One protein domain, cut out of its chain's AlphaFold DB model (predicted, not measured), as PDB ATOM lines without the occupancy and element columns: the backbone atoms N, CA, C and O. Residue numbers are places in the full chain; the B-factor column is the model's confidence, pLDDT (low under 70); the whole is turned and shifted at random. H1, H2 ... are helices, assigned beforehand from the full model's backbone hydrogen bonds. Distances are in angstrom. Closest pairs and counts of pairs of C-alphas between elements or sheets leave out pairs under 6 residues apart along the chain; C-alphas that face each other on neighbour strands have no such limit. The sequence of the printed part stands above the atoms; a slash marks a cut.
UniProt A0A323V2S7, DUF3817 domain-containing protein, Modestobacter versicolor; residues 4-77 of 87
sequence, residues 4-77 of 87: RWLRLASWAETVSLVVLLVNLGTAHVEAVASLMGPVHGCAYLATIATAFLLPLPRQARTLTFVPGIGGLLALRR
ATOM      1  N   ARG A   4      22.751  22.645  24.814       91.88
ATOM      2  CA  ARG A   4      23.704  22.415  23.717       91.88
ATOM      3  C   ARG A   4      23.149  22.867  22.363       91.88
ATOM      4  O   ARG A   4      23.891  23.460  21.587       91.88
ATOM      5  N   TRP A   5      21.861  22.633  22.105       92.94
ATOM      6  CA  TRP A   5      21.205  23.037  20.857       92.94
ATOM      7  C   TRP A   5      21.068  24.548  20.760       92.94
ATOM      8  O   TRP A   5      21.436  25.124  19.741       92.94
ATOM      9  N   LEU A   6      20.642  25.193  21.850       91.62
ATOM     10  CA  LEU A   6      20.601  26.650  21.929       91.62
ATOM     11  C   LEU A   6      21.995  27.250  21.709       91.62
ATOM     12  O   LEU A   6      22.137  28.219  20.973       91.62
ATOM     13  N   ARG A   7      23.043  26.650  22.290       93.06
ATOM     14  CA  ARG A   7      24.436  27.084  22.097       93.06
ATOM     15  C   ARG A   7      24.898  26.950  20.651       93.06
ATOM     16  O   ARG A   7      25.506  27.887  20.146       93.06
ATOM     17  N   LEU A   8      24.610  25.828  19.998       94.81
ATOM     18  CA  LEU A   8      24.980  25.619  18.601       94.81
ATOM     19  C   LEU A   8      24.251  26.602  17.674       94.81
ATOM     20  O   LEU A   8      24.903  27.242  16.855       94.81
ATOM     21  N   ALA A   9      22.936  26.767  17.849       93.00
ATOM     22  CA  ALA A   9      22.133  27.712  17.073       93.00
ATOM     23  C   ALA A   9      22.615  29.158  17.266       93.00
ATOM     24  O   ALA A   9      22.864  29.851  16.284       93.00
ATOM     25  N   SER A  10      22.875  29.562  18.515       92.00
ATOM     26  CA  SER A  10      23.395  30.899  18.834       92.00
ATOM     27  C   SER A  10      24.739  31.159  18.156       92.00
ATOM     28  O   SER A  10      24.935  32.214  17.568       92.00
ATOM     29  N   TRP A  11      25.671  30.198  18.207       95.38
ATOM     30  CA  TRP A  11      26.970  30.345  17.544       95.38
ATOM     31  C   TRP A  11      26.839  30.409  16.025       95.38
ATOM     32  O   TRP A  11      27.483  31.249  15.403       95.38
ATOM     33  N   ALA A  12      25.999  29.559  15.430       94.25
ATOM     34  CA  ALA A  12      25.739  29.589  13.996       94.25
ATOM     35  C   ALA A  12      25.145  30.940  13.565       94.25
ATOM     36  O   ALA A  12      25.583  31.522  12.574       94.25
ATOM     37  N   GLU A  13      24.206  31.480  14.340       94.12
ATOM     38  CA  GLU A  13      23.599  32.790  14.113       94.12
ATOM     39  C   GLU A  13      24.630  33.925  14.204       94.12
ATOM     40  O   GLU A  13      24.706  34.753  13.296       94.12
ATOM     41  N   THR A  14      25.463  33.943  15.252       93.38
ATOM     42  CA  THR A  14      26.498  34.972  15.427       93.38
ATOM     43  C   THR A  14      27.532  34.911  14.305       93.38
ATOM     44  O   THR A  14      27.848  35.934  13.702       93.38
ATOM     45  N   VAL A  15      28.055  33.721  13.999       95.00
ATOM     46  CA  VAL A  15      29.085  33.546  12.965       95.00
ATOM     47  C   VAL A  15      28.533  33.917  11.594       95.00
ATOM     48  O   VAL A  15      29.191  34.637  10.849       95.00
ATOM     49  N   SER A  16      27.314  33.483  11.269       92.50
ATOM     50  CA  SER A  16      26.690  33.810   9.984       92.50
ATOM     51  C   SER A  16      26.455  35.308   9.804       92.50
ATOM     52  O   SER A  16      26.753  35.842   8.736       92.50
ATOM     53  N   LEU A  17      26.021  36.003  10.859       93.88
ATOM     54  CA  LEU A  17      25.884  37.457  10.845       93.88
ATOM     55  C   LEU A  17      27.234  38.158  10.666       93.88
ATOM     56  O   LEU A  17      27.340  39.082   9.864       93.88
ATOM     57  N   VAL A  18      28.279  37.709  11.371       95.88
ATOM     58  CA  VAL A  18      29.633  38.265  11.219       95.88
ATOM     59  C   VAL A  18      30.121  38.108   9.781       95.88
ATOM     60  O   VAL A  18      30.622  39.071   9.209       95.88
ATOM     61  N   VAL A  19      29.927  36.939   9.165       94.75
ATOM     62  CA  VAL A  19      30.306  36.711   7.763       94.75
ATOM     63  C   VAL A  19      29.537  37.641   6.822       94.75
ATOM     64  O   VAL A  19      30.147  38.227   5.930       94.75
ATOM     65  N   LEU A  20      28.228  37.826   7.028       92.81
ATOM     66  CA  LEU A  20      27.425  38.763   6.234       92.81
ATOM     67  C   LEU A  20      27.916  40.206   6.370       92.81
ATOM     68  O   LEU A  20      28.063  40.889   5.361       92.81
ATOM     69  N   LEU A  21      28.206  40.660   7.592       94.56
ATOM     70  CA  LEU A  21      28.698  42.014   7.851       94.56
ATOM     71  C   LEU A  21      30.092  42.239   7.264       94.56
ATOM     72  O   LEU A  21      30.340  43.283   6.667       94.56
ATOM     73  N   VAL A  22      30.988  41.256   7.386       96.12
ATOM     74  CA  VAL A  22      32.309  41.309   6.750       96.12
ATOM     75  C   VAL A  22      32.153  41.369   5.236       96.12
ATOM     76  O   VAL A  22      32.760  42.231   4.609       96.12
ATOM     77  N   ASN A  23      31.313  40.519   4.641       94.44
ATOM     78  CA  ASN A  23      31.062  40.539   3.203       94.44
ATOM     79  C   ASN A  23      30.502  41.893   2.748       94.44
ATOM     80  O   ASN A  23      31.005  42.458   1.786       94.44
ATOM     81  N   LEU A  24      29.529  42.447   3.475       93.19
ATOM     82  CA  LEU A  24      28.937  43.754   3.184       93.19
ATOM     83  C   LEU A  24      29.936  44.910   3.347       93.19
ATOM     84  O   LEU A  24      29.870  45.880   2.610       93.19
ATOM     85  N   GLY A  25      30.857  44.831   4.308       94.81
ATOM     86  CA  GLY A  25      31.846  45.883   4.548       94.81
ATOM     87  C   GLY A  25      33.097  45.788   3.673       94.81
ATOM     88  O   GLY A  25      33.865  46.743   3.613       94.81
ATOM     89  N   THR A  26      33.334  44.642   3.027       94.12
ATOM     90  CA  THR A  26      34.587  44.371   2.307       94.12
ATOM     91  C   THR A  26      34.332  43.837   0.898       94.12
ATOM     92  O   THR A  26      34.439  44.579  -0.073       94.12
ATOM     93  N   ALA A  27      33.976  42.559   0.772       90.25
ATOM     94  CA  ALA A  27      34.102  41.801  -0.469       90.25
ATOM     95  C   ALA A  27      32.881  41.862  -1.404       90.25
ATOM     96  O   ALA A  27      33.031  41.605  -2.595       90.25
ATOM     97  N   HIS A  28      31.693  42.190  -0.888       90.25
ATOM     98  CA  HIS A  28      30.435  42.310  -1.637       90.25
ATOM     99  C   HIS A  28      30.128  41.103  -2.546       90.25
ATOM    100  O   HIS A  28      29.556  41.241  -3.626       90.25
ATOM    101  N   VAL A  29      30.496  39.895  -2.111       95.06
ATOM    102  CA  VAL A  29      30.312  38.669  -2.893       95.06
ATOM    103  C   VAL A  29      28.858  38.218  -2.797       95.06
ATOM    104  O   VAL A  29      28.372  37.881  -1.713       95.06
ATOM    105  N   GLU A  30      28.170  38.164  -3.934       92.00
ATOM    106  CA  GLU A  30      26.752  37.789  -4.010       92.00
ATOM    107  C   GLU A  30      26.500  36.367  -3.494       92.00
ATOM    108  O   GLU A  30      25.601  36.146  -2.686       92.00
ATOM    109  N   ALA A  31      27.348  35.406  -3.870       93.25
ATOM    110  CA  ALA A  31      27.227  34.018  -3.418       93.25
ATOM    111  C   ALA A  31      27.277  33.885  -1.883       93.25
ATOM    112  O   ALA A  31      26.563  33.064  -1.307       93.25
ATOM    113  N   VAL A  32      28.082  34.717  -1.209       92.25
ATOM    114  CA  VAL A  32      28.161  34.737   0.258       92.25
ATOM    115  C   VAL A  32      26.861  35.268   0.847       92.25
ATOM    116  O   VAL A  32      26.324  34.654   1.763       92.25
ATOM    117  N   ALA A  33      26.317  36.362   0.312       91.75
ATOM    118  CA  ALA A  33      25.046  36.909   0.781       91.75
ATOM    119  C   ALA A  33      23.884  35.918   0.580       91.75
ATOM    120  O   ALA A  33      23.115  35.673   1.512       91.75
ATOM    121  N   SER A  34      23.809  35.287  -0.595       93.62
ATOM    122  CA  SER A  34      22.751  34.337  -0.962       93.62
ATOM    123  C   SER A  34      22.777  33.043  -0.148       93.62
ATOM    124  O   SER A  34      21.723  32.459   0.090       93.62
ATOM    125  N   LEU A  35      23.950  32.598   0.314       94.62
ATOM    126  CA  LEU A  35      24.066  31.429   1.191       94.62
ATOM    127  C   LEU A  35      23.909  31.802   2.670       94.62
ATOM    128  O   LEU A  35      23.152  31.166   3.406       94.62
ATOM    129  N   MET A  36      24.621  32.835   3.122       93.94
ATOM    130  CA  MET A  36      24.688  33.178   4.541       93.94
ATOM    131  C   MET A  36      23.416  33.856   5.045       93.94
ATOM    132  O   MET A  36      23.108  33.709   6.223       93.94
ATOM    133  N   GLY A  37      22.645  34.531   4.185       93.81
ATOM    134  CA  GLY A  37      21.339  35.096   4.537       93.81
ATOM    135  C   GLY A  37      20.357  34.030   5.043       93.81
ATOM    136  O   GLY A  37      19.927  34.104   6.197       93.81
ATOM    137  N   PRO A  38      20.042  32.994   4.241       96.00
ATOM    138  CA  PRO A  38      19.216  31.871   4.678       96.00
ATOM    139  C   PRO A  38      19.790  31.117   5.881       96.00
ATOM    140  O   PRO A  38      19.044  30.792   6.802       96.00
ATOM    141  N   VAL A  39      21.108  30.874   5.923       96.00
ATOM    142  CA  VAL A  39      21.759  30.221   7.077       96.00
ATOM    143  C   VAL A  39      21.553  31.037   8.355       96.00
ATOM    144  O   VAL A  39      21.176  30.473   9.382       96.00
ATOM    145  N   HIS A  40      21.745  32.355   8.287       93.88
ATOM    146  CA  HIS A  40      21.524  33.266   9.404       93.88
ATOM    147  C   HIS A  40      20.063  33.263   9.857       93.88
ATOM    148  O   HIS A  40      19.795  33.067  11.040       93.88
ATOM    149  N   GLY A  41      19.115  33.403   8.923       94.94
ATOM    150  CA  GLY A  41      17.684  33.374   9.230       94.94
ATOM    151  C   GLY A  41      17.244  32.061   9.883       94.94
ATOM    152  O   GLY A  41      16.554  32.076  10.902       94.94
ATOM    153  N   CYS A  42      17.695  30.920   9.356       96.50
ATOM    154  CA  CYS A  42      17.423  29.606   9.940       96.50
ATOM    155  C   CYS A  42      18.029  29.463  11.339       96.50
ATOM    156  O   CYS A  42      17.360  28.965  12.244       96.50
ATOM    157  N   ALA A  43      19.272  29.912  11.535       94.75
ATOM    158  CA  ALA A  43      19.922  29.874  12.838       94.75
ATOM    159  C   ALA A  43      19.188  30.758  13.858       94.75
ATOM    160  O   ALA A  43      18.908  30.291  14.956       94.75
ATOM    161  N   TYR A  44      18.782  31.971  13.472       95.94
ATOM    162  CA  TYR A  44      17.991  32.879  14.306       95.94
ATOM    163  C   TYR A  44      16.649  32.267  14.729       95.94
ATOM    164  O   TYR A  44      16.318  32.224  15.918       95.94
ATOM    165  N   LEU A  45      15.891  31.709  13.779       96.38
ATOM    166  CA  LEU A  45      14.626  31.038  14.088       96.38
ATOM    167  C   LEU A  45      14.835  29.801  14.969       96.38
ATOM    168  O   LEU A  45      14.054  29.573  15.892       96.38
ATOM    169  N   ALA A  46      15.902  29.031  14.740       95.50
ATOM    170  CA  ALA A  46      16.264  27.904  15.593       95.50
ATOM    171  C   ALA A  46      16.647  28.359  17.012       95.50
ATOM    172  O   ALA A  46      16.234  27.721  17.982       95.50
ATOM    173  N   THR A  47      17.377  29.468  17.168       96.00
ATOM    174  CA  THR A  47      17.700  30.073  18.471       96.00
ATOM    175  C   THR A  47      16.420  30.430  19.229       96.00
ATOM    176  O   THR A  47      16.263  30.037  20.387       96.00
ATOM    177  N   ILE A  48      15.468  31.107  18.576       96.31
ATOM    178  CA  ILE A  48      14.174  31.447  19.187       96.31
ATOM    179  C   ILE A  48      13.403  30.174  19.545       96.31
ATOM    180  O   ILE A  48      13.013  29.992  20.697       96.31
ATOM    181  N   ALA A  49      13.207  29.264  18.592       96.38
ATOM    182  CA  ALA A  49      12.435  28.047  18.815       96.38
ATOM    183  C   ALA A  49      13.016  27.211  19.966       96.38
ATOM    184  O   ALA A  49      12.294  26.829  20.886       96.38
ATOM    185  N   THR A  50      14.334  26.983  19.975       94.81
ATOM    186  CA  THR A  50      15.000  26.218  21.042       94.81
ATOM    187  C   THR A  50      14.869  26.892  22.406       94.81
ATOM    188  O   THR A  50      14.610  26.201  23.389       94.81
ATOM    189  N   ALA A  51      14.964  28.222  22.494       94.38
ATOM    190  CA  ALA A  51      14.776  28.940  23.754       94.38
ATOM    191  C   ALA A  51      13.345  28.836  24.308       94.38
ATOM    192  O   ALA A  51      13.164  28.808  25.526       94.38
ATOM    193  N   PHE A  52      12.335  28.748  23.438       94.50
ATOM    194  CA  PHE A  52      10.938  28.555  23.840       94.50
ATOM    195  C   PHE A  52      10.595  27.097  24.176       94.50
ATOM    196  O   PHE A  52       9.704  26.867  24.993       94.50
ATOM    197  N   LEU A  53      11.315  26.129  23.602       94.75
ATOM    198  CA  LEU A  53      11.182  24.699  23.913       94.75
ATOM    199  C   LEU A  53      11.933  24.276  25.187       94.75
ATOM    200  O   LEU A  53      11.668  23.207  25.735       94.75
ATOM    201  N   LEU A  54      12.887  25.085  25.647       92.25
ATOM    202  CA  LEU A  54      13.646  24.854  26.873       92.25
ATOM    203  C   LEU A  54      12.954  25.493  28.095       92.25
ATOM    204  O   LEU A  54      12.302  26.533  27.966       92.25
ATOM    205  N   PRO A  55      13.140  24.939  29.310       90.31
ATOM    206  CA  PRO A  55      12.605  25.502  30.550       90.31
ATOM    207  C   PRO A  55      13.427  26.722  31.013       90.31
ATOM    208  O   PRO A  55      14.036  26.718  32.081       90.31
ATOM    209  N   LEU A  56      13.492  27.769  30.188       89.62
ATOM    210  CA  LEU A  56      14.265  28.979  30.470       89.62
ATOM    211  C   LEU A  56      13.416  30.055  31.169       89.62
ATOM    212  O   LEU A  56      12.211  30.166  30.910       89.62
ATOM    213  N   PRO A  57      14.034  30.928  31.989       91.00
ATOM    214  CA  PRO A  57      13.365  32.102  32.538       91.00
ATOM    215  C   PRO A  57      12.758  32.980  31.435       91.00
ATOM    216  O   PRO A  57      13.344  33.141  30.364       91.00
ATOM    217  N   ARG A  58      11.624  33.641  31.719       92.25
ATOM    218  CA  ARG A  58      10.969  34.575  30.775       92.25
ATOM    219  C   ARG A  58      11.945  35.611  30.208       92.25
ATOM    220  O   ARG A  58      11.982  35.790  28.999       92.25
ATOM    221  N   GLN A  59      12.772  36.202  31.072       91.88
ATOM    222  CA  GLN A  59      13.800  37.175  30.690       91.88
ATOM    223  C   GLN A  59      14.846  36.586  29.731       91.88
ATOM    224  O   GLN A  59      15.293  37.267  28.820       91.88
ATOM    225  N   ALA A  60      15.232  35.318  29.907       92.94
ATOM    226  CA  ALA A  60      16.184  34.665  29.011       92.94
ATOM    227  C   ALA A  60      15.571  34.431  27.621       92.94
ATOM    228  O   ALA A  60      16.238  34.653  26.618       92.94
ATOM    229  N   ARG A  61      14.284  34.065  27.552       94.44
ATOM    230  CA  ARG A  61      13.567  33.891  26.276       94.44
ATOM    231  C   ARG A  61      13.380  35.203  25.522       94.44
ATOM    232  O   ARG A  61      13.512  35.228  24.312       94.44
ATOM    233  N   THR A  62      13.115  36.311  26.212       95.69
ATOM    234  CA  THR A  62      12.974  37.614  25.537       95.69
ATOM    235  C   THR A  62      14.281  38.102  24.918       95.69
ATOM    236  O   THR A  62      14.250  38.837  23.939       95.69
ATOM    237  N   LEU A  63      15.432  37.676  25.450       95.19
ATOM    238  CA  LEU A  63      16.730  38.055  24.894       95.19
ATOM    239  C   LEU A  63      16.967  37.447  23.507       95.19
ATOM    240  O   LEU A  63      17.665  38.069  22.715       95.19
ATOM    241  N   THR A  64      16.359  36.304  23.159       94.75
ATOM    242  CA  THR A  64      16.574  35.656  21.849       94.75
ATOM    243  C   THR A  64      15.960  36.395  20.669       94.75
ATOM    244  O   THR A  64      16.248  36.043  19.536       94.75
ATOM    245  N   PHE A  65      15.142  37.423  20.908       95.19
ATOM    246  CA  PHE A  65      14.654  38.302  19.844       95.19
ATOM    247  C   PHE A  65      15.705  39.309  19.364       95.19
ATOM    248  O   PHE A  65      15.478  39.993  18.372       95.19
ATOM    249  N   VAL A  66      16.844  39.425  20.058       93.75
ATOM    250  CA  VAL A  66      17.961  40.250  19.595       93.75
ATOM    251  C   VAL A  66      18.795  39.434  18.602       93.75
ATOM    252  O   VAL A  66      19.455  38.482  19.032       93.75
ATOM    253  N   PRO A  67      18.818  39.791  17.308       88.94
ATOM    254  CA  PRO A  67      19.582  39.043  16.321       88.94
ATOM    255  C   PRO A  67      21.088  39.118  16.605       88.94
ATOM    256  O   PRO A  67      21.618  40.122  17.088       88.94
ATOM    257  N   GLY A  68      21.789  38.026  16.328       89.50
ATOM    258  CA  GLY A  68      23.236  37.877  16.452       89.50
ATOM    259  C   GLY A  68      23.733  37.561  17.862       89.50
ATOM    260  O   GLY A  68      24.649  36.754  18.003       89.50
ATOM    261  N   ILE A  69      23.158  38.158  18.911       92.06
ATOM    262  CA  ILE A  69      23.650  38.004  20.300       92.06
ATOM    263  C   ILE A  69      22.620  37.429  21.275       92.06
ATOM    264  O   ILE A  69      22.985  36.999  22.371       92.06
ATOM    265  N   GLY A  70      21.341  37.397  20.902       92.31
ATOM    266  CA  GLY A  70      20.241  37.086  21.808       92.31
ATOM    267  C   GLY A  70      20.326  35.709  22.456       92.31
ATOM    268  O   GLY A  70      20.141  35.574  23.667       92.31
ATOM    269  N   GLY A  71      20.688  34.685  21.682       92.56
ATOM    270  CA  GLY A  71      20.889  33.332  22.199       92.56
ATOM    271  C   GLY A  71      22.064  33.210  23.181       92.56
ATOM    272  O   GLY A  71      21.956  32.537  24.210       92.56
ATOM    273  N   LEU A  72      23.159  33.945  22.948       93.19
ATOM    274  CA  LEU A  72      24.291  34.007  23.883       93.19
ATOM    275  C   LEU A  72      23.904  34.707  25.191       93.19
ATOM    276  O   LEU A  72      24.277  34.251  26.274       93.19
ATOM    277  N   LEU A  73      23.130  35.792  25.107       93.50
ATOM    278  CA  LEU A  73      22.603  36.496  26.277       93.50
ATOM    279  C   LEU A  73      21.635  35.611  27.078       93.50
ATOM    280  O   LEU A  73      21.725  35.568  28.308       93.50
ATOM    281  N   ALA A  74      20.776  34.845  26.397       93.31
ATOM    282  CA  ALA A  74      19.898  33.865  27.029       93.31
ATOM    283  C   ALA A  74      20.707  32.814  27.808       93.31
ATOM    284  O   ALA A  74      20.442  32.587  28.989       93.31
ATOM    285  N   LEU A  75      21.755  32.243  27.199       92.94
ATOM    286  CA  LEU A  75      22.646  31.279  27.855       92.94
ATOM    287  C   LEU A  75      23.338  31.869  29.089       92.94
ATOM    288  O   LEU A  75      23.334  31.248  30.154       92.94
ATOM    289  N   ARG A  76      23.883  33.085  28.986       91.88
ATOM    290  CA  ARG A  76      24.513  33.775  30.125       91.88
ATOM    291  C   ARG A  76      23.527  33.987  31.269       91.88
ATOM    292  O   ARG A  76      23.859  33.717  32.421       91.88
ATOM    293  N   ARG A  77      22.297  34.410  30.963       90.25
ATOM    294  CA  ARG A  77      21.261  34.628  31.979       90.25
ATOM    295  C   ARG A  77      20.847  33.328  32.665       90.25
ATOM    296  O   ARG A  77      20.611  33.339  33.871       90.25
TER     297      ARG A  77
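AT A GLANCE: This is residues 4 to 77 of the 87 residues of the protein "DUF3817 domain-containing protein" of Modestobacter versicolor (UniProt A0A323V2S7). The model is a long helical hairpin, H1 and H2, with a small head of two short helices, H3 and H4, folded back at the end away from the link of H1 and H2. H4 packs on residues 6 to 11 of H1 and residues 47 to 51 of H2, and H3 packs on H4 and on residues 48 to 52 of H2. The printed part has 74 residues, with four named helices in the order H1, H2, H3, H4 and no named strand; its class is all helix. It is compact, with a radius of gyration of the C-alphas of 12.9 A, and its outline is a rod spanning 40 by 17 by 17 A.

HOW THE PARTS SIT: The longest helix, H2, residues 30 to 53, touches H1, residues 4 to 25, at a shallow tilt of 29 degrees, opposite ways. The two form a helical hairpin, and their closest C-alphas, those of Glu 13 and Ala 43, are 4.9 A apart. With residues 48 to 52 alone, H2 touches H3, residues 58 to 63, at a shallow tilt of 6 degrees, opposite ways; their closest C-alphas, those of Ala 51 and Arg 61, are 5.7 A apart. These two also form a helical hairpin. With residues 47 to 51 alone, H2 touches H4, residues 70 to 77, the same way at 38 degrees, only just a steep tilt; their closest C-alphas, those of Thr 47 and Gly 71, are 5.9 A apart. H1 touches H4 with residues 6 to 11 alone, at a steep tilt of 45 degrees, opposite ways, and their closest C-alphas, those of Ser 10 and Gly 71, are 4.9 A apart. H3 and H4 form a helical hairpin and touch at a steep tilt of 41 degrees, with the C-alphas of Ala 60 and Ala 74 closest at 4.3 A. H1 and H3 are apart. In H1, H3 and H4 every O i to N i+4 pair is within hydrogen-bond range; in H2 19 of 20 are.

IN THESE COORDINATES: H2 runs 34.5 A from C-alpha 30 at (26.752, 37.789, -4.010) to C-alpha 53. H1 begins with C-alpha 4 at (23.704, 22.415, 23.717) and measures 31.4 A to C-alpha 25. H3 has 6 residues, Arg 58 to Leu 63. H4 has 8 residues, Gly 70 to Arg 77, and ends with C-alpha 77 at (21.261, 34.628, 31.979).

THE WHOLE: The two C-alphas farthest apart are those of Ala 27 and Pro 55, at 41.1 A. The printed part has no cut. The links H1 to H2 and H2 to H3 are tight, and the link H3 to H4 is short. The mean pLDDT of the printed part is 93.6, and no printed residue is under 70.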